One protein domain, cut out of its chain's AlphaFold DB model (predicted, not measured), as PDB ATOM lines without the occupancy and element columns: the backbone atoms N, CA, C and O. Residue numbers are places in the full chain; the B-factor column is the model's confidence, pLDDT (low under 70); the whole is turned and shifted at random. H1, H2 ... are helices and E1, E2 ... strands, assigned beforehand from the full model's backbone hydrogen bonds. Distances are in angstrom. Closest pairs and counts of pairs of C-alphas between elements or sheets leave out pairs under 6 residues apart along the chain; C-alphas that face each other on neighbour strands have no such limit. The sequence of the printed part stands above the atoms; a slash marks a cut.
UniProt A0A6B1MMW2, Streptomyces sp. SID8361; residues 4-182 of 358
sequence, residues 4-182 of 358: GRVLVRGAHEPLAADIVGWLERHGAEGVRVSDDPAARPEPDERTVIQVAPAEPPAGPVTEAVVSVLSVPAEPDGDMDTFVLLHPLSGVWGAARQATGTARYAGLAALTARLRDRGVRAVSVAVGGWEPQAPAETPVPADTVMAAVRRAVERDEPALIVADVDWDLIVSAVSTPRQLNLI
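This is residues 4 to 182 of the 358 residues of a protein of Streptomyces sp. SID8361 (UniProt A0A6B1MMW2). A twisted sheet of six parallel strands is the middle of three layers, with H1 and H5 over one face and H4 over the other. H2 packs on H4, away from the sheet, and H6 and H7 lie at one end of the longest axis. The printed part has 179 residues, with seven named helices and six named strands in the chain order E1 H1 E2 E3 H2 E4 H3 H4 E5 H5 E6 H6 H7. Across the sheet the order is E2 E1 E3 E4 E5 E6; the class is mixed, helices and strands. The whole is compact, with a radius of gyration of the C-alphas of 16.0 A and spans of 49 by 34 by 28 A.

Find C-alpha 5 at (63.071, 71.875, -34.924), where E1, residues 5 to 9, begins. Next come H1, residues 14 to 25 and 17.4 A long, E2, 30 to 34, E3, 47 to 51, H2, 61 to 69, E4, 81 to 87 and 20.2 A, and H3, 89 to 92. At C-alpha 98, (52.808, 90.804, -7.065), H4 begins and runs 26.1 A to residue 115. E5, 120 to 126, spans 19.3 A, and H5, 141 to 154, spans 19.7 A. After E6, 158 to 161, and H6, 166 to 172, H7, 176 to 182, ends at C-alpha 182, (71.186, 96.654, -7.965).

Look first at inner strands E4 and E5, where N 84 and O 122 are 2.8 A apart, within hydrogen-bond range. Four strand-helix-strand units, parallel neighbour strands joined through helices, follow the chain: E1 H1 E2, E3 H2 E4 and E4 H3 H4 E5 have right-handed crossovers, E5 H5 E6 a left-handed one. H4 runs along the strands over E4 and E5, at a height over the sheet of 9.1 A. H1 and H5 are on the opposite face and touch at Asp 18 and Ala 141, their closest C-alphas, 6.0 A apart; H5 does so with residues 141 to 145 alone. H2 touches H4 at a shallow tilt of 26 degrees, the closest C-alphas being Val 61 and Thr 99, 4.6 A. H3 only grazes the sheet. Every O i to N i+4 pair is within range in H1, H4, H5 and H6; H2 has 3 of 5, H7 1 of 3, with 3 of 4 O i to N i+3 pairs, and H3 is too short for one.

The C-alphas farthest apart, Pro 43 and Ser 171, are 49.8 A apart. The printed part has no cut; the links E2 to E3, H2 to E4 and E5 to H5 are long. Look for pLDDT under 70 at residues 56, 69 to 78, 131 and 170 to 180.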
ATOM      1  N   GLY A   4      67.624  73.220 -34.489       86.62
ATOM      2  CA  GLY A   4      66.883  72.094 -35.060       86.62
ATOM      3  C   GLY A   4      65.424  72.472 -35.307       86.62
ATOM      4  O   GLY A   4      65.143  73.598 -35.731       86.62
ATOM      5  N   ARG A   5      64.498  71.552 -35.022       90.62
ATOM      6  CA  ARG A   5      63.071  71.875 -34.924       90.62
ATOM      7  C   ARG A   5      62.739  72.422 -33.540       90.62
ATOM      8  O   ARG A   5      63.191  71.894 -32.522       90.62
ATOM      9  N   VAL A   6      61.954  73.493 -33.524       92.38
ATOM     10  CA  VAL A   6      61.668  74.287 -32.327       92.38
ATOM     11  C   VAL A   6      60.173  74.339 -32.073       92.38
ATOM     12  O   VAL A   6      59.406  74.673 -32.975       92.38
ATOM     13  N   LEU A   7      59.775  74.093 -30.829       92.19
ATOM     14  CA  LEU A   7      58.449  74.444 -30.334       92.19
ATOM     15  C   LEU A   7      58.505  75.812 -29.646       92.19
ATOM     16  O   LEU A   7      59.191  75.971 -28.637       92.19
ATOM     17  N   VAL A   8      57.747  76.780 -30.151       93.06
ATOM     18  CA  VAL A   8      57.518  78.076 -29.502       93.06
ATOM     19  C   VAL A   8      56.141  78.062 -28.841       93.06
ATOM     20  O   VAL A   8      55.126  77.849 -29.507       93.06
ATOM     21  N   ARG A   9      56.101  78.284 -27.526       90.81
ATOM     22  CA  ARG A   9      54.865  78.384 -26.737       90.81
ATOM     23  C   ARG A   9      54.568  79.844 -26.398       90.81
ATOM     24  O   ARG A   9      55.486  80.567 -26.019       90.81
ATOM     25  N   GLY A  10      53.295  80.234 -26.476       84.62
ATOM     26  CA  GLY A  10      52.824  81.601 -26.216       84.62
ATOM     27  C   GLY A  10      52.639  82.435 -27.488       84.62
ATOM     28  O   GLY A  10      53.086  83.577 -27.534       84.62
ATOM     29  N   ALA A  11      52.016  81.876 -28.533       73.94
ATOM     30  CA  ALA A  11      51.938  82.497 -29.864       73.94
ATOM     31  C   ALA A  11      51.239  83.860 -29.908       73.94
ATOM     32  O   ALA A  11      51.508  84.656 -30.806       73.94
ATOM     33  N   HIS A  12      50.328  84.120 -28.973       76.75
ATOM     34  CA  HIS A  12      49.624  85.397 -28.876       76.75
ATOM     35  C   HIS A  12      50.501  86.566 -28.401       76.75
ATOM     36  O   HIS A  12      50.084  87.717 -28.525       76.75
ATOM     37  N   GLU A  13      51.704  86.305 -27.887       79.81
ATOM     38  CA  GLU A  13      52.620  87.360 -27.460       79.81
ATOM     39  C   GLU A  13      53.304  88.017 -28.671       79.81
ATOM     40  O   GLU A  13      53.884  87.305 -29.496       79.81
ATOM     41  N   PRO A  14      53.323  89.361 -28.784       78.06
ATOM     42  CA  PRO A  14      53.993  90.055 -29.889       78.06
ATOM     43  C   PRO A  14      55.452  89.621 -30.066       78.06
ATOM     44  O   PRO A  14      55.907  89.386 -31.184       78.06
ATOM     45  N   LEU A  15      56.154  89.411 -28.948       82.44
ATOM     46  CA  LEU A  15      57.532  88.935 -28.948       82.44
ATOM     47  C   LEU A  15      57.663  87.524 -29.552       82.44
ATOM     48  O   LEU A  15      58.653  87.239 -30.220       82.44
ATOM     49  N   ALA A  16      56.672  86.643 -29.369       85.94
ATOM     50  CA  ALA A  16      56.703  85.294 -29.933       85.94
ATOM     51  C   ALA A  16      56.695  85.317 -31.467       85.94
ATOM     52  O   ALA A  16      57.435  84.553 -32.088       85.94
ATOM     53  N   ALA A  17      55.924  86.218 -32.085       86.62
ATOM     54  CA  ALA A  17      55.896  86.370 -33.539       86.62
ATOM     55  C   ALA A  17      57.263  86.807 -34.096       86.62
ATOM     56  O   ALA A  17      57.758  86.228 -35.069       86.62
ATOM     57  N   ASP A  18      57.912  87.771 -33.439       89.94
ATOM     58  CA  ASP A  18      59.238  88.244 -33.842       89.94
ATOM     59  C   ASP A  18      60.319  87.168 -33.655       89.94
ATOM     60  O   ASP A  18      61.201  87.016 -34.506       89.94
ATOM     61  N   ILE A  19      60.227  86.369 -32.586       91.00
ATOM     62  CA  ILE A  19      61.117  85.225 -32.336       91.00
ATOM     63  C   ILE A  19      60.976  84.167 -33.426       91.00
ATOM     64  O   ILE A  19      61.989  83.673 -33.922       91.00
ATOM     65  N   VAL A  20      59.747  83.822 -33.822       91.56
ATOM     66  CA  VAL A  20      59.500  82.868 -34.915       91.56
ATOM     67  C   VAL A  20      60.163  83.370 -36.197       91.56
ATOM     68  O   VAL A  20      60.961  82.648 -36.795       91.56
ATOM     69  N   GLY A  21      59.943  84.642 -36.551       90.56
ATOM     70  CA  GLY A  21      60.588  85.254 -37.713       90.56
ATOM     71  C   GLY A  21      62.119  85.275 -37.612       90.56
ATOM     72  O   GLY A  21      62.812  85.116 -38.618       90.56
ATOM     73  N   TRP A  22      62.676  85.442 -36.411       92.12
ATOM     74  CA  TRP A  22      64.118  85.346 -36.190       92.12
ATOM     75  C   TRP A  22      64.641  83.921 -36.408       92.12
ATOM     76  O   TRP A  22      65.641  83.752 -37.110       92.12
ATOM     77  N   LEU A  23      63.974  82.905 -35.850       91.88
ATOM     78  CA  LEU A  23      64.361  81.492 -35.955       91.88
ATOM     79  C   LEU A  23      64.371  81.010 -37.408       91.88
ATOM     80  O   LEU A  23      65.329  80.362 -37.833       91.88
ATOM     81  N   GLU A  24      63.352  81.382 -38.183       90.19
ATOM     82  CA  GLU A  24      63.256  81.068 -39.612       90.19
ATOM     83  C   GLU A  24      64.416  81.679 -40.413       90.19
ATOM     84  O   GLU A  24      64.990  81.026 -41.285       90.19
ATOM     85  N   ARG A  25      64.831  82.912 -40.081       90.62
ATOM     86  CA  ARG A  25      65.982  83.577 -40.719       90.62
ATOM     87  C   ARG A  25      67.335  82.989 -40.308       90.62
ATOM     88  O   ARG A  25      68.301  83.131 -41.055       90.62
ATOM     89  N   HIS A  26      67.420  82.351 -39.140       88.06
ATOM     90  CA  HIS A  26      68.681  81.914 -38.528       88.06
ATOM     91  C   HIS A  26      68.861  80.390 -38.487       88.06
ATOM     92  O   HIS A  26      69.671  79.881 -37.711       88.06
ATOM     93  N   GLY A  27      68.173  79.666 -39.375       80.88
ATOM     94  CA  GLY A  27      68.473  78.263 -39.667       80.88
ATOM     95  C   GLY A  27      67.803  77.250 -38.740       80.88
ATOM     96  O   GLY A  27      68.358  76.172 -38.537       80.88
ATOM     97  N   ALA A  28      66.633  77.571 -38.177       89.12
ATOM     98  CA  ALA A  28      65.750  76.538 -37.641       89.12
ATOM     99  C   ALA A  28      65.269  75.614 -38.775       89.12
ATOM    100  O   ALA A  28      64.892  76.078 -39.850       89.12
ATOM    101  N   GLU A  29      65.270  74.303 -38.535       89.38
ATOM    102  CA  GLU A  29      64.813  73.295 -39.507       89.38
ATOM    103  C   GLU A  29      63.278  73.252 -39.609       89.38
ATOM    104  O   GLU A  29      62.723  72.754 -40.588       89.38
ATOM    105  N   GLY A  30      62.592  73.807 -38.606       90.81
ATOM    106  CA  GLY A  30      61.148  74.020 -38.567       90.81
ATOM    107  C   GLY A  30      60.721  74.651 -37.242       90.81
ATOM    108  O   GLY A  30      61.325  74.381 -36.205       90.81
ATOM    109  N   VAL A  31      59.686  75.491 -37.268       93.44
ATOM    110  CA  VAL A  31      59.141  76.140 -36.068       93.44
ATOM    111  C   VAL A  31      57.666  75.787 -35.943       93.44
ATOM    112  O   VAL A  31      56.863  76.131 -36.809       93.44
ATOM    113  N   ARG A  32      57.305  75.089 -34.866       92.62
ATOM    114  CA  ARG A  32      55.912  74.856 -34.488       92.62
ATOM    115  C   ARG A  32      55.537  75.831 -33.392       92.62
ATOM    116  O   ARG A  32      56.273  76.018 -32.430       92.62
ATOM    117  N   VAL A  33      54.371  76.436 -33.538       92.69
ATOM    118  CA  VAL A  33      53.886  77.464 -32.629       92.69
ATOM    119  C   VAL A  33      52.628  76.952 -31.932       92.69
ATOM    120  O   VAL A  33      51.773  76.338 -32.572       92.69
ATOM    121  N   SER A  34      52.522  77.161 -30.620       89.81
ATOM    122  CA  SER A  34      51.354  76.760 -29.837       89.81
ATOM    123  C   SER A  34      50.974  77.808 -28.797       89.81
ATOM    124  O   SER A  34      51.830  78.361 -28.109       89.81
ATOM    125  N   ASP A  35      49.675  78.045 -28.654       84.88
ATOM    126  CA  ASP A  35      49.119  78.884 -27.587       84.88
ATOM    127  C   ASP A  35      48.991  78.146 -26.255       84.88
ATOM    128  O   ASP A  35      48.852  78.774 -25.210       84.88
ATOM    129  N   ASP A  36      49.065  76.815 -26.275       84.44
ATOM    130  CA  ASP A  36      49.010  76.014 -25.065       84.44
ATOM    131  C   ASP A  36      50.396  76.008 -24.384       84.44
ATOM    132  O   ASP A  36      51.343  75.417 -24.919       84.44
ATOM    133  N   PRO A  37      50.555  76.620 -23.190       78.38
ATOM    134  CA  PRO A  37      51.815  76.565 -22.448       78.38
ATOM    135  C   PRO A  37      52.171  75.133 -22.017       78.38
ATOM    136  O   PRO A  37      53.322  74.858 -21.674       78.38
ATOM    137  N   ALA A  38      51.207  74.208 -22.061       80.00
ATOM    138  CA  ALA A  38      51.392  72.789 -21.809       80.00
ATOM    139  C   ALA A  38      51.609  71.931 -23.067       80.00
ATOM    140  O   ALA A  38      51.779  70.712 -22.944       80.00
ATOM    141  N   ALA A  39      51.686  72.538 -24.257       85.38
ATOM    142  CA  ALA A  39      51.904  71.817 -25.505       85.38
ATOM    143  C   ALA A  39      53.192  70.991 -25.457       85.38
ATOM    144  O   ALA A  39      54.290  71.519 -25.283       85.38
ATOM    145  N   ARG A  40      53.084  69.678 -25.640       84.50
ATOM    146  CA  ARG A  40      54.247  68.782 -25.598       84.50
ATOM    147  C   ARG A  40      55.100  68.917 -26.867       84.50
ATOM    148  O   ARG A  40      54.509  69.105 -27.934       84.50
ATOM    149  N   PRO A  41      56.441  68.840 -26.767       87.25
ATOM    150  CA  PRO A  41      57.301  68.755 -27.944       87.25
ATOM    151  C   PRO A  41      57.075  67.435 -28.697       87.25
ATOM    152  O   PRO A  41      56.789  66.404 -28.087       87.25
ATOM    153  N   GLU A  42      57.180  67.476 -30.023       87.31
ATOM    154  CA  GLU A  42      57.268  66.292 -30.884       87.31
ATOM    155  C   GLU A  42      58.669  65.648 -30.763       87.31
ATOM    156  O   GLU A  42      59.614  66.316 -30.344       87.31
ATOM    157  N   PRO A  43      58.859  64.359 -31.118       83.12
ATOM    158  CA  PRO A  43      60.139  63.661 -30.923       83.12
ATOM    159  C   PRO A  43      61.360  64.291 -31.614       83.12
ATOM    160  O   PRO A  43      62.492  64.028 -31.214       83.12
ATOM    161  N   ASP A  44      61.157  65.082 -32.667       85.94
ATOM    162  CA  ASP A  44      62.206  65.806 -33.388       85.94
ATOM    163  C   ASP A  44      62.395  67.256 -32.902       85.94
ATOM    164  O   ASP A  44      63.361  67.917 -33.289       85.94
ATOM    165  N   GLU A  45      61.531  67.742 -32.008       88.81
ATOM    166  CA  GLU A  45      61.604  69.072 -31.404       88.81
ATOM    167  C   GLU A  45      62.467  69.055 -30.139       88.81
ATOM    168  O   GLU A  45      61.988  68.950 -29.009       88.81
ATOM    169  N   ARG A  46      63.779  69.186 -30.332       87.00
ATOM    170  CA  ARG A  46      64.762  69.164 -29.234       87.00
ATOM    171  C   ARG A  46      64.884  70.486 -28.478       87.00
ATOM    172  O   ARG A  46      65.474  70.517 -27.398       87.00
ATOM    173  N   THR A  47      64.340  71.565 -29.040       90.81
ATOM    174  CA  THR A  47      64.366  72.908 -28.457       90.81
ATOM    175  C   THR A  47      62.947  73.392 -28.183       90.81
ATOM    176  O   THR A  47      62.118  73.446 -29.091       90.81
ATOM    177  N   VAL A  48      62.686  73.823 -26.949       91.19
ATOM    178  CA  VAL A  48      61.436  74.498 -26.573       91.19
ATOM    179  C   VAL A  48      61.742  75.922 -26.122       91.19
ATOM    180  O   VAL A  48      62.589  76.130 -25.256       91.19
ATOM    181  N   ILE A  49      61.037  76.900 -26.689       93.00
ATOM    182  CA  ILE A  49      61.056  78.296 -26.241       93.00
ATOM    183  C   ILE A  49      59.688  78.619 -25.645       93.00
ATOM    184  O   ILE A  49      58.679  78.653 -26.347       93.00
ATOM    185  N   GLN A  50      59.656  78.848 -24.337       91.75
ATOM    186  CA  GLN A  50      58.483  79.299 -23.607       91.75
ATOM    187  C   GLN A  50      58.520  80.818 -23.485       91.75
ATOM    188  O   GLN A  50      59.354  81.368 -22.769       91.75
ATOM    189  N   VAL A  51      57.579  81.488 -24.138       92.25
ATOM    190  CA  VAL A  51      57.329  82.916 -23.959       92.25
ATOM    191  C   VAL A  51      56.285  83.052 -22.848       92.25
ATOM    192  O   VAL A  51      55.207  82.454 -22.927       92.25
ATOM    193  N   ALA A  52      56.628  83.725 -21.748       88.94
ATOM    194  CA  ALA A  52      55.677  83.978 -20.671       88.94
ATOM    195  C   ALA A  52      54.629  85.009 -21.129       88.94
ATOM    196  O   ALA A  52      54.976  85.914 -21.886       88.94
ATOM    197  N   PRO A  53      53.371  84.914 -20.662       82.00
ATOM    198  CA  PRO A  53      52.365  85.904 -21.019       82.00
ATOM    199  C   PRO A  53      52.739  87.272 -20.442       82.00
ATOM    200  O   PRO A  53      53.138  87.327 -19.277       82.00
ATOM    201  N   ALA A  54      52.561  88.359 -21.191       70.38
ATOM    202  CA  ALA A  54      52.814  89.713 -20.693       70.38
ATOM    203  C   ALA A  54      51.760  90.149 -19.666       70.38
ATOM    204  O   ALA A  54      52.051  90.896 -18.734       70.38
ATOM    205  N   GLU A  55      50.521  89.671 -19.810       73.50
ATOM    206  CA  GLU A  55      49.441  90.028 -18.896       73.50
ATOM    207  C   GLU A  55      49.516  89.179 -17.611       73.50
ATOM    208  O   GLU A  55      49.556  87.938 -17.686       73.50
ATOM    209  N   PRO A  56      49.567  89.804 -16.417       67.56
ATOM    210  CA  PRO A  56      49.579  89.078 -15.155       67.56
ATOM    211  C   PRO A  56      48.244  88.343 -14.965       67.56
ATOM    212  O   PRO A  56      47.191  88.876 -15.315       67.56
ATOM    213  N   PRO A  57      48.245  87.124 -14.397       71.25
ATOM    214  CA  PRO A  57      47.003  86.392 -14.220       71.25
ATOM    215  C   PRO A  57      46.129  87.111 -13.187       71.25
ATOM    216  O   PRO A  57      46.623  87.636 -12.185       71.25
ATOM    217  N   ALA A  58      44.820  87.130 -13.428       72.69
ATOM    218  CA  ALA A  58      43.864  87.607 -12.441       72.69
ATOM    219  C   ALA A  58      43.805  86.633 -11.254       72.69
ATOM    220  O   ALA A  58      43.875  85.419 -11.443       72.69
ATOM    221  N   GLY A  59      43.630  87.165 -10.044       80.50
ATOM    222  CA  GLY A  59      43.423  86.358  -8.841       80.50
ATOM    223  C   GLY A  59      44.590  86.375  -7.846       80.50
ATOM    224  O   GLY A  59      45.494  87.216  -7.933       80.50
ATOM    225  N   PRO A  60      44.537  85.496  -6.831       82.56
ATOM    226  CA  PRO A  60      45.510  85.468  -5.752       82.56
ATOM    227  C   PRO A  60      46.871  84.944  -6.225       82.56
ATOM    228  O   PRO A  60      46.975  84.070  -7.084       82.56
ATOM    229  N   VAL A  61      47.934  85.431  -5.583       82.38
ATOM    230  CA  VAL A  61      49.329  85.030  -5.845       82.38
ATOM    231  C   VAL A  61      49.521  83.508  -5.793       82.38
ATOM    232  O   VAL A  61      50.278  82.948  -6.582       82.38
ATOM    233  N   THR A  62      48.815  82.822  -4.894       81.38
ATOM    234  CA  THR A  62      48.885  81.362  -4.740       81.38
ATOM    235  C   THR A  62      48.451  80.616  -5.999       81.38
ATOM    236  O   THR A  62      49.110  79.656  -6.391       81.38
ATOM    237  N   GLU A  63      47.386  81.061  -6.669       79.44
ATOM    238  CA  GLU A  63      46.914  80.445  -7.915       79.44
ATOM    239  C   GLU A  63      47.886  80.695  -9.068       79.44
ATOM    240  O   GLU A  63      48.167  79.786  -9.851       79.44
ATOM    241  N   ALA A  64      48.470  81.895  -9.127       78.06
ATOM    242  CA  ALA A  64      49.472  82.232 -10.131       78.06
ATOM    243  C   ALA A  64      50.696  81.311 -10.049       78.06
ATOM    244  O   ALA A  64      51.132  80.783 -11.071       78.06
ATOM    245  N   VAL A  65      51.203  81.039  -8.845       77.00
ATOM    246  CA  VAL A  65      52.326  80.108  -8.647       77.00
ATOM    247  C   VAL A  65      51.935  78.667  -8.988       77.00
ATOM    248  O   VAL A  65      52.698  77.965  -9.649       77.00
ATOM    249  N   VAL A  66      50.742  78.215  -8.591       75.88
ATOM    250  CA  VAL A  66      50.272  76.850  -8.896       75.88
ATOM    251  C   VAL A  66      50.103  76.638 -10.402       75.88
ATOM    252  O   VAL A  66      50.463  75.574 -10.900       75.88
ATOM    253  N   SER A  67      49.639  77.645 -11.148       72.62
ATOM    254  CA  SER A  67      49.497  77.550 -12.609       72.62
ATOM    255  C   SER A  67      50.815  77.235 -13.326       72.62
ATOM    256  O   SER A  67      50.814  76.534 -14.336       72.62
ATOM    257  N   VAL A  68      51.949  77.672 -12.768       72.62
ATOM    258  CA  VAL A  68      53.279  77.365 -13.306       72.62
ATOM    259  C   VAL A  68      53.618  75.884 -13.161       72.62
ATOM    260  O   VAL A  68      54.249  75.309 -14.042       72.62
ATOM    261  N   LEU A  69      53.176  75.239 -12.080       67.19
ATOM    262  CA  LEU A  69      53.411  73.808 -11.860       67.19
ATOM    263  C   LEU A  69      52.657  72.931 -12.868       67.19
ATOM    264  O   LEU A  69      53.047  71.784 -13.082       67.19
ATOM    265  N   SER A  70      51.603  73.473 -13.483       63.62
ATOM    266  CA  SER A  70      50.844  72.829 -14.555       63.62
ATOM    267  C   SER A  70      51.534  72.922 -15.916       63.62
ATOM    268  O   SER A  70      51.167  72.168 -16.814       63.62
ATOM    269  N   VAL A  71      52.533  73.804 -16.081       63.88
ATOM    270  CA  VAL A  71      53.422  73.766 -17.247       63.88
ATOM    271  C   VAL A  71      54.213  72.462 -17.131       63.88
ATOM    272  O   VAL A  71      54.980  72.301 -16.176       63.88
ATOM    273  N   PRO A  72      54.020  71.496 -18.047       58.97
ATOM    274  CA  PRO A  72      54.697  70.225 -17.981       58.97
ATOM    275  C   PRO A  72      56.195  70.491 -18.031       58.97
ATOM    276  O   PRO A  72      56.752  70.909 -19.044       58.97
ATOM    277  N   ALA A  73      56.829  70.241 -16.892       54.81
ATOM    278  CA  ALA A  73      58.276  70.219 -16.745       54.81
ATOM    279  C   ALA A  73      58.901  68.984 -17.390       54.81
ATOM    280  O   ALA A  73      60.115  68.812 -17.340       54.81
ATOM    281  N   GLU A  74      58.068  68.048 -17.831       55.97
ATOM    282  CA  GLU A  74      58.504  66.712 -18.181       55.97
ATOM    283  C   GLU A  74      58.474  66.566 -19.692       55.97
ATOM    284  O   GLU A  74      57.398  66.632 -20.298       55.97
ATOM    285  N   PRO A  75      59.651  66.412 -20.313       53.66
ATOM    286  CA  PRO A  75      59.701  65.921 -21.664       53.66
ATOM    287  C   PRO A  75      59.299  64.447 -21.612       53.66
ATOM    288  O   PRO A  75      60.045  63.602 -21.125       53.66
ATOM    289  N   ASP A  76      58.124  64.118 -22.133       47.81
ATOM    290  CA  ASP A  76      57.937  62.783 -22.698       47.81
ATOM    291  C   ASP A  76      58.714  62.777 -24.035       47.81
ATOM    292  O   ASP A  76      58.119  62.950 -25.096       47.81
ATOM    293  N   GLY A  77      60.058  62.711 -23.983       56.19
ATOM    294  CA  GLY A  77      60.943  62.775 -25.164       56.19
ATOM    295  C   GLY A  77      62.377  63.298 -24.925       56.19
ATOM    296  O   GLY A  77      62.750  63.635 -23.804       56.19
ATOM    297  N   ASP A  78      63.169  63.390 -26.003       67.62
ATOM    298  CA  ASP A  78      64.579  63.848 -26.057       67.62
ATOM    299  C   ASP A  78      64.710  65.397 -26.104       67.62
ATOM    300  O   ASP A  78      65.355  65.959 -26.992       67.62
ATOM    301  N   MET A  79      64.050  66.139 -25.205       82.31
ATOM    302  CA  MET A  79      64.218  67.604 -25.165       82.31
ATOM    303  C   MET A  79      65.592  67.970 -24.584       82.31
ATOM    304  O   MET A  79      65.821  67.823 -23.383       82.31
ATOM    305  N   ASP A  80      66.475  68.515 -25.421       86.44
ATOM    306  CA  ASP A  80      67.844  68.872 -25.035       86.44
ATOM    307  C   ASP A  80      67.937  70.299 -24.475       86.44
ATOM    308  O   ASP A  80      68.748  70.572 -23.587       86.44
ATOM    309  N   THR A  81      67.135  71.230 -25.009       90.69
ATOM    310  CA  THR A  81      67.215  72.665 -24.689       90.69
ATOM    311  C   THR A  81      65.848  73.260 -24.366       90.69
ATOM    312  O   THR A  81      64.886  73.097 -25.116       90.69
ATOM    313  N   PHE A  82      65.784  74.020 -23.275       91.44
ATOM    314  CA  PHE A  82      64.609  74.785 -22.873       91.44
ATOM    315  C   PHE A  82      64.991  76.246 -22.623       91.44
ATOM    316  O   PHE A  82      65.905  76.531 -21.855       91.44
ATOM    317  N   VAL A  83      64.281  77.183 -23.240       93.88
ATOM    318  CA  VAL A  83      64.477  78.620 -23.030       93.88
ATOM    319  C   VAL A  83      63.182  79.210 -22.502       93.88
ATOM    320  O   VAL A  83      62.143  79.083 -23.141       93.88
ATOM    321  N   LEU A  84      63.240  79.877 -21.356       93.75
ATOM    322  CA  LEU A  84      62.156  80.702 -20.847       93.75
ATOM    323  C   LEU A  84      62.470  82.164 -21.134       93.75
ATOM    324  O   LEU A  84      63.521  82.649 -20.729       93.75
ATOM    325  N   LEU A  85      61.541  82.872 -21.761       94.00
ATOM    326  CA  LEU A  85      61.544  84.327 -21.833       94.00
ATOM    327  C   LEU A  85      60.451  84.848 -20.906       94.00
ATOM    328  O   LEU A  85      59.301  84.420 -21.015       94.00
ATOM    329  N   HIS A  86      60.795  85.755 -19.999       92.19
ATOM    330  CA  HIS A  86      59.833  86.363 -19.085       92.19
ATOM    331  C   HIS A  86      60.126  87.850 -18.856       92.19
ATOM    332  O   HIS A  86      61.259  88.286 -19.067       92.19
ATOM    333  N   PRO A  87      59.146  88.639 -18.389       91.06
ATOM    334  CA  PRO A  87      59.381  90.030 -18.020       91.06
ATOM    335  C   PRO A  87      60.381  90.205 -16.875       91.06
ATOM    336  O   PRO A  87      60.493  89.356 -15.979       91.06
ATOM    337  N   LEU A  88      61.080  91.342 -16.886       89.56
ATOM    338  CA  LEU A  88      62.091  91.703 -15.890       89.56
ATOM    339  C   LEU A  88      61.546  91.799 -14.458       89.56
ATOM    340  O   LEU A  88      62.254  91.477 -13.501       89.56
ATOM    341  N   SER A  89      60.256  92.105 -14.301       86.62
ATOM    342  CA  SER A  89      59.564  92.113 -13.006       86.62
ATOM    343  C   SER A  89      59.598  90.767 -12.271       86.62
ATOM    344  O   SER A  89      59.364  90.733 -11.065       86.62
ATOM    345  N   GLY A  90      59.919  89.659 -12.951       86.50
ATOM    346  CA  GLY A  90      60.170  88.356 -12.331       86.50
ATOM    347  C   GLY A  90      61.468  88.257 -11.524       86.50
ATOM    348  O   GLY A  90      61.619  87.303 -10.763       86.50
ATOM    349  N   VAL A  91      62.390  89.216 -11.675       86.62
ATOM    350  CA  VAL A  91      63.685  89.245 -10.975       86.62
ATOM    351  C   VAL A  91      63.615  90.118  -9.724       86.62
ATOM    352  O   VAL A  91      63.849  89.631  -8.620       86.62
ATOM    353  N   TRP A  92      63.265  91.396  -9.880       77.88
ATOM    354  CA  TRP A  92      63.290  92.375  -8.782       77.88
ATOM    355  C   TRP A  92      61.925  92.950  -8.394       77.88
ATOM    356  O   TRP A  92      61.819  93.736  -7.447       77.88
ATOM    357  N   GLY A  93      60.863  92.494  -9.060       78.69
ATOM    358  CA  GLY A  93      59.489  92.905  -8.791       78.69
ATOM    359  C   GLY A  93      59.076  94.185  -9.509       78.69
ATOM    360  O   GLY A  93      59.900  94.970  -9.960       78.69
ATOM    361  N   ALA A  94      57.765  94.402  -9.586       76.44
ATOM    362  CA  ALA A  94      57.177  95.642 -10.075       76.44
ATOM    363  C   ALA A  94      56.022  96.086  -9.169       76.44
ATOM    364  O   ALA A  94      55.286  95.272  -8.592       76.44
ATOM    365  N   ALA A  95      55.864  97.402  -9.019       72.56
ATOM    366  CA  ALA A  95      54.839  97.975  -8.160       72.56
ATOM    367  C   ALA A  95      53.440  97.522  -8.606       72.56
ATOM    368  O   ALA A  95      53.060  97.674  -9.765       72.56
ATOM    369  N   ARG A  96      52.648  97.003  -7.658       73.19
ATOM    370  CA  ARG A  96      51.276  96.500  -7.883       73.19
ATOM    371  C   ARG A  96      51.174  95.297  -8.839       73.19
ATOM    372  O   ARG A  96      50.083  95.014  -9.320       73.19
ATOM    373  N   GLN A  97      52.260  94.551  -9.058       78.88
ATOM    374  CA  GLN A  97      52.275  93.358  -9.918       78.88
ATOM    375  C   GLN A  97      52.668  92.061  -9.187       78.88
ATOM    376  O   GLN A  97      53.175  91.128  -9.802       78.88
ATOM    377  N   ALA A  98      52.397  91.955  -7.882       82.75
ATOM    378  CA  ALA A  98      52.808  90.804  -7.065       82.75
ATOM    379  C   ALA A  98      52.439  89.437  -7.681       82.75
ATOM    380  O   ALA A  98      53.248  88.511  -7.668       82.75
ATOM    381  N   THR A  99      51.244  89.322  -8.263       85.81
ATOM    382  CA  THR A  99      50.776  88.100  -8.928       85.81
ATOM    383  C   THR A  99      51.583  87.770 -10.194       85.81
ATOM    384  O   THR A  99      51.955  86.614 -10.395       85.81
ATOM    385  N   GLY A 100      51.905  88.774 -11.020       85.38
ATOM    386  CA  GLY A 100      52.760  88.620 -12.203       85.38
ATOM    387  C   GLY A 100      54.189  88.240 -11.822       85.38
ATOM    388  O   GLY A 100      54.676  87.192 -12.242       85.38
ATOM    389  N   THR A 101      54.804  89.015 -10.922       88.00
ATOM    390  CA  THR A 101      56.141  88.747 -10.369       88.00
ATOM    391  C   THR A 101      56.259  87.321  -9.832       88.00
ATOM    392  O   THR A 101      57.204  86.613 -10.174       88.00
ATOM    393  N   ALA A 102      55.288  86.856  -9.039       88.31
ATOM    394  CA  ALA A 102      55.312  85.506  -8.481       88.31
ATOM    395  C   ALA A 102      55.215  84.410  -9.555       88.31
ATOM    396  O   ALA A 102      55.901  83.392  -9.454       88.31
ATOM    397  N   ARG A 103      54.405  84.617 -10.603       87.25
ATOM    398  CA  ARG A 103      54.336  83.700 -11.751       87.25
ATOM    399  C   ARG A 103      55.683  83.619 -12.466       87.25
ATOM    400  O   ARG A 103      56.165  82.518 -12.718       87.25
ATOM    401  N   TYR A 104      56.293  84.756 -12.790       88.94
ATOM    402  CA  TYR A 104      57.561  84.778 -13.523       88.94
ATOM    403  C   TYR A 104      58.704  84.182 -12.700       88.94
ATOM    404  O   TYR A 104      59.458  83.365 -13.221       88.94
ATOM    405  N   ALA A 105      58.774  84.489 -11.402       88.88
ATOM    406  CA  ALA A 105      59.728  83.863 -10.488       88.88
ATOM    407  C   ALA A 105      59.516  82.340 -10.399       88.88
ATOM    408  O   ALA A 105      60.477  81.570 -10.413       88.88
ATOM    409  N   GLY A 106      58.258  81.884 -10.372       88.12
ATOM    410  CA  GLY A 106      57.922  80.462 -10.444       88.12
ATOM    411  C   GLY A 106      58.389  79.805 -11.747       88.12
ATOM    412  O   GLY A 106      58.936  78.702 -11.718       88.12
ATOM    413  N   LEU A 107      58.208  80.474 -12.892       87.31
ATOM    414  CA  LEU A 107      58.670  79.980 -14.195       87.31
ATOM    415  C   LEU A 107      60.203  79.931 -14.247       87.31
ATOM    416  O   LEU A 107      60.769  78.940 -14.704       87.31
ATOM    417  N   ALA A 108      60.891  80.940 -13.715       88.06
ATOM    418  CA  ALA A 108      62.345  80.923 -13.597       88.06
ATOM    419  C   ALA A 108      62.816  79.747 -12.719       88.06
ATOM    420  O   ALA A 108      63.734  79.020 -13.098       88.06
ATOM    421  N   ALA A 109      62.134  79.453 -11.607       87.69
ATOM    422  CA  ALA A 109      62.436  78.284 -10.776       87.69
ATOM    423  C   ALA A 109      62.208  76.942 -11.505       87.69
ATOM    424  O   ALA A 109      62.938  75.974 -11.270       87.69
ATOM    425  N   LEU A 110      61.245  76.871 -12.431       85.56
ATOM    426  CA  LEU A 110      61.052  75.700 -13.294       85.56
ATOM    427  C   LEU A 110      62.288  75.433 -14.169       85.56
ATOM    428  O   LEU A 110      62.662  74.272 -14.342       85.56
ATOM    429  N   THR A 111      62.960  76.478 -14.667       88.12
ATOM    430  CA  THR A 111      64.201  76.308 -15.445       88.12
ATOM    431  C   THR A 111      65.319  75.687 -14.608       88.12
ATOM    432  O   THR A 111      65.973  74.754 -15.070       88.12
ATOM    433  N   ALA A 112      65.478  76.096 -13.345       86.44
ATOM    434  CA  ALA A 112      66.443  75.478 -12.434       86.44
ATOM    435  C   ALA A 112      66.149  73.980 -12.232       86.44
ATOM    436  O   ALA A 112      67.043  73.145 -12.353       86.44
ATOM    437  N   ARG A 113      64.871  73.616 -12.054       86.06
ATOM    438  CA  ARG A 113      64.445  72.212 -11.921       86.06
ATOM    439  C   ARG A 113      64.722  71.372 -13.173       86.06
ATOM    440  O   ARG A 113      64.988  70.177 -13.059       86.06
ATOM    441  N   LEU A 114      64.625  71.965 -14.363       86.69
ATOM    442  CA  LEU A 114      64.976  71.300 -15.623       86.69
ATOM    443  C   LEU A 114      66.484  71.029 -15.709       86.69
ATOM    444  O   LEU A 114      66.883  69.937 -16.116       86.69
ATOM    445  N   ARG A 115      67.312  71.976 -15.252       88.56
ATOM    446  CA  ARG A 115      68.771  71.800 -15.186       88.56
ATOM    447  C   ARG A 115      69.181  70.682 -14.232       88.56
ATOM    448  O   ARG A 115      70.011  69.859 -14.608       88.56
ATOM    449  N   ASP A 116      68.545  70.580 -13.064       87.31
ATOM    450  CA  ASP A 116      68.781  69.481 -12.107       87.31
ATOM    451  C   ASP A 116      68.497  68.090 -12.704       87.31
ATOM    452  O   ASP A 116      68.985  67.073 -12.211       87.31
ATOM    453  N   ARG A 117      67.710  68.034 -13.785       84.50
ATOM    454  CA  ARG A 117      67.362  66.815 -14.528       84.50
ATOM    455  C   ARG A 117      68.203  66.613 -15.795       84.50
ATOM    456  O   ARG A 117      67.947  65.670 -16.536       84.50
ATOM    457  N   GLY A 118      69.200  67.464 -16.039       86.19
ATOM    458  CA  GLY A 118      70.137  67.351 -17.160       86.19
ATOM    459  C   GLY A 118      69.712  68.051 -18.453       86.19
ATOM    460  O   GLY A 118      70.425  67.942 -19.447       86.19
ATOM    461  N   VAL A 119      68.597  68.789 -18.460       88.19
ATOM    462  CA  VAL A 119      68.185  69.607 -19.612       88.19
ATOM    463  C   VAL A 119      68.987  70.907 -19.622       88.19
ATOM    464  O   VAL A 119      69.135  71.559 -18.585       88.19
ATOM    465  N   ARG A 120      69.446  71.353 -20.799       90.75
ATOM    466  CA  ARG A 120      70.021  72.694 -20.953       90.75
ATOM    467  C   ARG A 120      68.909  73.739 -20.884       90.75
ATOM    468  O   ARG A 120      68.326  74.106 -21.902       90.75
ATOM    469  N   ALA A 121      68.594  74.186 -19.674       91.94
ATOM    470  CA  ALA A 121      67.571  75.194 -19.430       91.94
ATOM    471  C   ALA A 121      68.191  76.584 -19.211       91.94
ATOM    472  O   ALA A 121      69.191  76.698 -18.496       91.94
ATOM    473  N   VAL A 122      67.584  77.612 -19.806       94.75
ATOM    474  CA  VAL A 122      68.007  79.018 -19.723       94.75
ATOM    475  C   VAL A 122      66.798  79.901 -19.412       94.75
ATOM    476  O   VAL A 122      65.788  79.818 -20.110       94.75
ATOM    477  N   SER A 123      66.901  80.762 -18.399       95.00
ATOM    478  CA  SER A 123      65.906  81.804 -18.100       95.00
ATOM    479  C   SER A 123      66.388  83.172 -18.577       95.00
ATOM    480  O   SER A 123      67.470  83.611 -18.199       95.00
ATOM    481  N   VAL A 124      65.596  83.874 -19.380       95.62
ATOM    482  CA  VAL A 124      65.919  85.214 -19.883       95.62
ATOM    483  C   VAL A 124      64.857  86.196 -19.418       95.62
ATOM    484  O   VAL A 124      63.703  86.125 -19.845       95.62
ATOM    485  N   ALA A 125      65.268  87.125 -18.563       93.88
ATOM    486  CA  ALA A 125      64.444  88.249 -18.155       93.88
ATOM    487  C   ALA A 125      64.615  89.389 -19.169       93.88
ATOM    488  O   ALA A 125      65.743  89.816 -19.417       93.88
ATOM    489  N   VAL A 126      63.524  89.872 -19.766       93.56
ATOM    490  CA  VAL A 126      63.563  90.907 -20.811       93.56
ATOM    491  C   VAL A 126      62.897  92.187 -20.316       93.56
ATOM    492  O   VAL A 126      61.779  92.147 -19.795       93.56
ATOM    493  N   GLY A 127      63.601  93.310 -20.475       90.69
ATOM    494  CA  GLY A 127      63.119  94.640 -20.106       90.69
ATOM    495  C   GLY A 127      62.183  95.262 -21.145       90.69
ATOM    496  O   GLY A 127      62.266  94.966 -22.339       90.69
ATOM    497  N   GLY A 128      61.280  96.125 -20.681       85.50
ATOM    498  CA  GLY A 128      60.388  96.928 -21.528       85.50
ATOM    499  C   GLY A 128      59.312  96.108 -22.243       85.50
ATOM    500  O   GLY A 128      58.712  96.565 -23.214       85.50
ATOM    501  N   TRP A 129      59.076  94.881 -21.775       82.75
ATOM    502  CA  TRP A 129      58.007  94.005 -22.257       82.75
ATOM    503  C   TRP A 129      56.665  94.349 -21.591       82.75
ATOM    504  O   TRP A 129      55.617  94.308 -22.233       82.75
ATOM    505  N   GLU A 130      56.673  94.730 -20.311       77.69
ATOM    506  CA  GLU A 130      55.451  95.071 -19.581       77.69
ATOM    507  C   GLU A 130      55.068  96.550 -19.767       77.69
ATOM    508  O   GLU A 130      55.893  97.433 -19.525       77.69
ATOM    509  N   PRO A 131      53.801  96.869 -20.099       68.50
ATOM    510  CA  PRO A 131      53.362  98.256 -20.296       68.50
ATOM    511  C   PRO A 131      53.498  99.149 -19.055       68.50
ATOM    512  O   PRO A 131      53.419 100.370 -19.158       68.50
ATOM    513  N   GLN A 132      53.626  98.551 -17.866       70.19
ATOM    514  CA  GLN A 132      53.691  99.257 -16.586       70.19
ATOM    515  C   GLN A 132      55.125  99.401 -16.042       70.19
ATOM    516  O   GLN A 132      55.286  99.678 -14.853       70.19
ATOM    517  N   ALA A 133      56.143  99.242 -16.895       75.94
ATOM    518  CA  ALA A 133      57.556  99.413 -16.556       75.94
ATOM    519  C   ALA A 133      58.143 100.683 -17.220       75.94
ATOM    520  O   ALA A 133      58.835 100.593 -18.228       75.94
ATOM    521  N   PRO A 134      57.871 101.892 -16.687       74.00
ATOM    522  CA  PRO A 134      58.244 103.155 -17.338       74.00
ATOM    523  C   PRO A 134      59.753 103.432 -17.364       74.00
ATOM    524  O   PRO A 134      60.186 104.303 -18.109       74.00
ATOM    525  N   ALA A 135      60.532 102.727 -16.542       80.56
ATOM    526  CA  ALA A 135      61.988 102.834 -16.500       80.56
ATOM    527  C   ALA A 135      62.685 101.862 -17.466       80.56
ATOM    528  O   ALA A 135      63.907 101.811 -17.490       80.56
ATOM    529  N   GLU A 136      61.939 101.056 -18.224       86.62
ATOM    530  CA  GLU A 136      62.508 100.038 -19.102       86.62
ATOM    531  C   GLU A 136      62.171 100.341 -20.565       86.62
ATOM    532  O   GLU A 136      61.005 100.512 -20.929       86.62
ATOM    533  N   THR A 137      63.186 100.361 -21.426       87.75
ATOM    534  CA  THR A 137      62.997 100.533 -22.870       87.75
ATOM    535  C   THR A 137      62.767  99.167 -23.532       87.75
ATOM    536  O   THR A 137      63.528  98.233 -23.260       87.75
ATOM    537  N   PRO A 138      61.753  99.013 -24.416       88.69
ATOM    538  CA  PRO A 138      61.503  97.755 -25.116       88.69
ATOM    539  C   PRO A 138      62.726  97.264 -25.893       88.69
ATOM    540  O   PRO A 138      63.227  97.941 -26.795       88.69
ATOM    541  N   VAL A 139      63.184  96.057 -25.568       90.06
ATOM    542  CA  VAL A 139      64.341  95.448 -26.231       90.06
ATOM    543  C   VAL A 139      63.914  94.754 -27.534       90.06
ATOM    544  O   VAL A 139      63.011  93.915 -27.511       90.06
ATOM    545  N   PRO A 140      64.580  95.015 -28.678       90.06
ATOM    546  CA  PRO A 140      64.282  94.326 -29.934       90.06
ATOM    547  C   PRO A 140      64.504  92.809 -29.860       90.06
ATOM    548  O   PRO A 140      65.508  92.343 -29.311       90.06
ATOM    549  N   ALA A 141      63.632  92.032 -30.510       90.44
ATOM    550  CA  ALA A 141      63.711  90.569 -30.535       90.44
ATOM    551  C   ALA A 141      65.056  90.035 -31.060       90.44
ATOM    552  O   ALA A 141      65.562  89.038 -30.550       90.44
ATOM    553  N   ASP A 142      65.679  90.718 -32.028       90.12
ATOM    554  CA  ASP A 142      67.006  90.361 -32.542       90.12
ATOM    555  C   ASP A 142      68.075  90.378 -31.429       90.12
ATOM    556  O   ASP A 142      68.911  89.474 -31.355       90.12
ATOM    557  N   THR A 143      68.023  91.373 -30.534       93.25
ATOM    558  CA  THR A 143      68.924  91.494 -29.377       93.25
ATOM    559  C   THR A 143      68.640  90.399 -28.352       93.25
ATOM    560  O   THR A 143      69.573  89.737 -27.889       93.25
ATOM    561  N   VAL A 144      67.361  90.150 -28.049       93.44
ATOM    562  CA  VAL A 144      66.937  89.071 -27.140       93.44
ATOM    563  C   VAL A 144      67.430  87.717 -27.653       93.44
ATOM    564  O   VAL A 144      68.082  86.976 -26.922       93.44
ATOM    565  N   MET A 145      67.206  87.403 -28.930       93.12
ATOM    566  CA  MET A 145      67.595  86.119 -29.515       93.12
ATOM    567  C   MET A 145      69.109  85.965 -29.685       93.12
ATOM    568  O   MET A 145      69.638  84.859 -29.538       93.12
ATOM    569  N   ALA A 146      69.843  87.056 -29.921       92.00
ATOM    570  CA  ALA A 146      71.302  87.035 -29.881       92.00
ATOM    571  C   ALA A 146      71.830  86.676 -28.480       92.00
ATOM    572  O   ALA A 146      72.781  85.893 -28.371       92.00
ATOM    573  N   ALA A 147      71.196  87.197 -27.424       93.31
ATOM    574  CA  ALA A 147      71.519  86.868 -26.039       93.31
ATOM    575  C   ALA A 147      71.134  85.421 -25.685       93.31
ATOM    576  O   ALA A 147      71.963  84.697 -25.135       93.31
ATOM    577  N   VAL A 148      69.946  84.954 -26.095       93.81
ATOM    578  CA  VAL A 148      69.515  83.547 -25.955       93.81
ATOM    579  C   VAL A 148      70.536  82.605 -26.585       93.81
ATOM    580  O   VAL A 148      71.002  81.670 -25.938       93.81
ATOM    581  N   ARG A 149      70.943  82.872 -27.832       92.25
ATOM    582  CA  ARG A 149      71.953  82.069 -28.530       92.25
ATOM    583  C   ARG A 149      73.246  81.973 -27.725       92.25
ATOM    584  O   ARG A 149      73.776  80.877 -27.555       92.25
ATOM    585  N   ARG A 150      73.750  83.110 -27.236       93.25
ATOM    586  CA  ARG A 150      74.975  83.164 -26.430       93.25
ATOM    587  C   ARG A 150      74.827  82.338 -25.153       93.25
ATOM    588  O   ARG A 150      75.726  81.563 -24.839       93.25
ATOM    589  N   ALA A 151      73.715  82.491 -24.445       93.38
ATOM    590  CA  ALA A 151      73.470  81.792 -23.193       93.38
ATOM    591  C   ALA A 151      73.396  80.274 -23.386       93.38
ATOM    592  O   ALA A 151      74.049  79.526 -22.665       93.38
ATOM    593  N   VAL A 152      72.695  79.814 -24.426       91.81
ATOM    594  CA  VAL A 152      72.617  78.388 -24.779       91.81
ATOM    595  C   VAL A 152      73.988  77.830 -25.188       91.81
ATOM    596  O   VAL A 152      74.324  76.695 -24.844       91.81
ATOM    597  N   GLU A 153      74.805  78.598 -25.910       90.81
ATOM    598  CA  GLU A 153      76.159  78.184 -26.308       90.81
ATOM    599  C   GLU A 153      77.129  78.097 -25.124       90.81
ATOM    600  O   GLU A 153      78.004  77.230 -25.117       90.81
ATOM    601  N   ARG A 154      76.970  78.974 -24.129       91.94
ATOM    602  CA  ARG A 154      77.825  79.047 -22.933       91.94
ATOM    603  C   ARG A 154      77.279  78.268 -21.737       91.94
ATOM    604  O   ARG A 154      77.954  78.209 -20.717       91.94
ATOM    605  N   ASP A 155      76.103  77.662 -21.889       89.88
ATOM    606  CA  ASP A 155      75.354  76.994 -20.822       89.88
ATOM    607  C   ASP A 155      75.119  77.900 -19.594       89.88
ATOM    608  O   ASP A 155      75.210  77.475 -18.443       89.88
ATOM    609  N   GLU A 156      74.823  79.179 -19.848       92.69
ATOM    610  CA  GLU A 156      74.465  80.142 -18.805       92.69
ATOM    611  C   GLU A 156      73.026  79.865 -18.325       92.69
ATOM    612  O   GLU A 156      72.114  79.789 -19.151       92.69
ATOM    613  N   PRO A 157      72.782  79.703 -17.009       91.44
ATOM    614  CA  PRO A 157      71.471  79.297 -16.499       91.44
ATOM    615  C   PRO A 157      70.427  80.416 -16.557       91.44
ATOM    616  O   PRO A 157      69.234  80.142 -16.694       91.44
ATOM    617  N   ALA A 158      70.861  81.670 -16.433       92.75
ATOM    618  CA  ALA A 158      69.986  82.829 -16.450       92.75
ATOM    619  C   ALA A 158      70.719  84.077 -16.954       92.75
ATOM    620  O   ALA A 158      71.926  84.211 -16.755       92.75
ATOM    621  N   LEU A 159      69.975  84.990 -17.574       94.31
ATOM    622  CA  LEU A 159      70.460  86.285 -18.040       94.31
ATOM    623  C   LEU A 159      69.345  87.332 -18.005       94.31
ATOM    624  O   LEU A 159      68.161  87.015 -18.113       94.31
ATOM    625  N   ILE A 160      69.757  88.591 -17.900       93.44
ATOM    626  CA  ILE A 160      68.893  89.763 -18.020       93.44
ATOM    627  C   ILE A 160      69.273  90.486 -19.311       93.44
ATOM    628  O   ILE A 160      70.454  90.719 -19.569       93.44
ATOM    629  N   VAL A 161      68.280  90.831 -20.126       94.25
ATOM    630  CA  VAL A 161      68.439  91.657 -21.326       94.25
ATOM    631  C   VAL A 161      67.489  92.835 -21.196       94.25
ATOM    632  O   VAL A 161      66.298  92.720 -21.477       94.25
ATOM    633  N   ALA A 162      68.009  93.959 -20.726       92.31
ATOM    634  CA  ALA A 162      67.212  95.138 -20.449       92.31
ATOM    635  C   ALA A 162      68.018  96.405 -20.723       92.31
ATOM    636  O   ALA A 162      69.233  96.427 -20.531       92.31
ATOM    637  N   ASP A 163      67.309  97.436 -21.158       89.00
ATOM    638  CA  ASP A 163      67.782  98.813 -21.186       89.00
ATOM    639  C   ASP A 163      66.966  99.570 -20.134       89.00
ATOM    640  O   ASP A 163      65.739  99.656 -20.249       89.00
ATOM    641  N   VAL A 164      67.630  99.980 -19.051       86.38
ATOM    642  CA  VAL A 164      66.997 100.452 -17.813       86.38
ATOM    643  C   VAL A 164      67.489 101.856 -17.490       86.38
ATOM    644  O   VAL A 164      68.690 102.093 -17.382       86.38
ATOM    645  N   ASP A 165      66.545 102.766 -17.276       83.06
ATOM    646  CA  ASP A 165      66.787 104.073 -16.680       83.06
ATOM    647  C   ASP A 165      66.948 103.906 -15.159       83.06
ATOM    648  O   ASP A 165      65.981 103.818 -14.393       83.06
ATOM    649  N   TRP A 166      68.204 103.797 -14.728       78.88
ATOM    650  CA  TRP A 166      68.547 103.579 -13.326       78.88
ATOM    651  C   TRP A 166      68.198 104.765 -12.431       78.88
ATOM    652  O   TRP A 166      67.842 104.539 -11.276       78.88
ATOM    653  N   ASP A 167      68.182 105.994 -12.952       70.69
ATOM    654  CA  ASP A 167      67.767 107.173 -12.186       70.69
ATOM    655  C   ASP A 167      66.292 107.057 -11.775       70.69
ATOM    656  O   ASP A 167      65.914 107.343 -10.631       70.69
ATOM    657  N   LEU A 168      65.437 106.563 -12.677       71.50
ATOM    658  CA  LEU A 168      64.031 106.289 -12.375       71.50
ATOM    659  C   LEU A 168      63.851 105.128 -11.387       71.50
ATOM    660  O   LEU A 168      62.967 105.197 -10.531       71.50
ATOM    661  N   ILE A 169      64.677 104.081 -11.463       73.31
ATOM    662  CA  ILE A 169      64.613 102.945 -10.530       73.31
ATOM    663  C   ILE A 169      65.107 103.341  -9.135       73.31
ATOM    664  O   ILE A 169      64.375 103.161  -8.161       73.31
ATOM    665  N   VAL A 170      66.308 103.911  -9.016       68.38
ATOM    666  CA  VAL A 170      66.912 104.311  -7.733       68.38
ATOM    667  C   VAL A 170      66.020 105.323  -7.013       68.38
ATOM    668  O   VAL A 170      65.807 105.208  -5.807       68.38
ATOM    669  N   SER A 171      65.413 106.259  -7.747       63.09
ATOM    670  CA  SER A 171      64.503 107.251  -7.159       63.09
ATOM    671  C   SER A 171      63.147 106.689  -6.710       63.09
ATOM    672  O   SER A 171      62.520 107.267  -5.814       63.09
ATOM    673  N   ALA A 172      62.694 105.576  -7.301       63.94
ATOM    674  CA  ALA A 172      61.425 104.918  -6.985       63.94
ATOM    675  C   ALA A 172      61.544 103.836  -5.896       63.94
ATOM    676  O   ALA A 172      60.550 103.493  -5.247       63.94
ATOM    677  N   VAL A 173      62.738 103.283  -5.679       60.12
ATOM    678  CA  VAL A 173      62.966 102.233  -4.684       60.12
ATOM    679  C   VAL A 173      62.966 102.824  -3.275       60.12
ATOM    680  O   VAL A 173      63.815 103.621  -2.899       60.12
ATOM    681  N   SER A 174      62.018 102.379  -2.451       49.66
ATOM    682  CA  SER A 174      61.875 102.838  -1.060       49.66
ATOM    683  C   SER A 174      62.450 101.850  -0.034       49.66
ATOM    684  O   SER A 174      62.341 102.090   1.167       49.66
ATOM    685  N   THR A 175      63.004 100.706  -0.472       51.75
ATOM    686  CA  THR A 175      63.447  99.634   0.438       51.75
ATOM    687  C   THR A 175      64.908  99.205   0.231       51.75
ATOM    688  O   THR A 175      65.311  98.918  -0.897       51.75
ATOM    689  N   PRO A 176      65.694  99.029   1.317       49.28
ATOM    690  CA  PRO A 176      67.107  98.627   1.236       49.28
ATOM    691  C   PRO A 176      67.367  97.296   0.513       49.28
ATOM    692  O   PRO A 176      68.422  97.101  -0.079       49.28
ATOM    693  N   ARG A 177      66.408  96.356   0.530       52.62
ATOM    694  CA  ARG A 177      66.556  95.043  -0.127       52.62
ATOM    695  C   ARG A 177      66.594  95.133  -1.653       52.62
ATOM    696  O   ARG A 177      67.291  94.339  -2.272       52.62
ATOM    697  N   GLN A 178      65.839  96.062  -2.234       59.41
ATOM    698  CA  GLN A 178      65.838  96.302  -3.678       59.41
ATOM    699  C   GLN A 178      67.111  97.041  -4.103       59.41
ATOM    700  O   GLN A 178      67.681  96.692  -5.128       59.41
ATOM    701  N   LEU A 179      67.608  97.963  -3.268       60.31
ATOM    702  CA  LEU A 179      68.895  98.633  -3.483       60.31
ATOM    703  C   LEU A 179      70.062  97.642  -3.444       60.31
ATOM    704  O   LEU A 179      70.895  97.679  -4.335       60.31
ATOM    705  N   ASN A 180      70.084  96.690  -2.504       65.81
ATOM    706  CA  ASN A 180      71.155  95.685  -2.439       65.81
ATOM    707  C   ASN A 180      71.286  94.849  -3.723       65.81
ATOM    708  O   ASN A 180      72.392  94.470  -4.089       65.81
ATOM    709  N   LEU A 181      70.174  94.557  -4.409       70.44
ATOM    710  CA  LEU A 181      70.191  93.751  -5.632       70.44
ATOM    711  C   LEU A 181      70.831  94.490  -6.817       70.44
ATOM    712  O   LEU A 181      71.417  93.850  -7.684       70.44
ATOM    713  N   ILE A 182      70.705  95.818  -6.856       72.56
ATOM    714  CA  ILE A 182      71.186  96.654  -7.965       72.56
ATOM    715  C   ILE A 182      72.434  97.467  -7.598       72.56
ATOM    716  O   ILE A 182      73.102  97.968  -8.484       72.56
TER     717      ILE A 182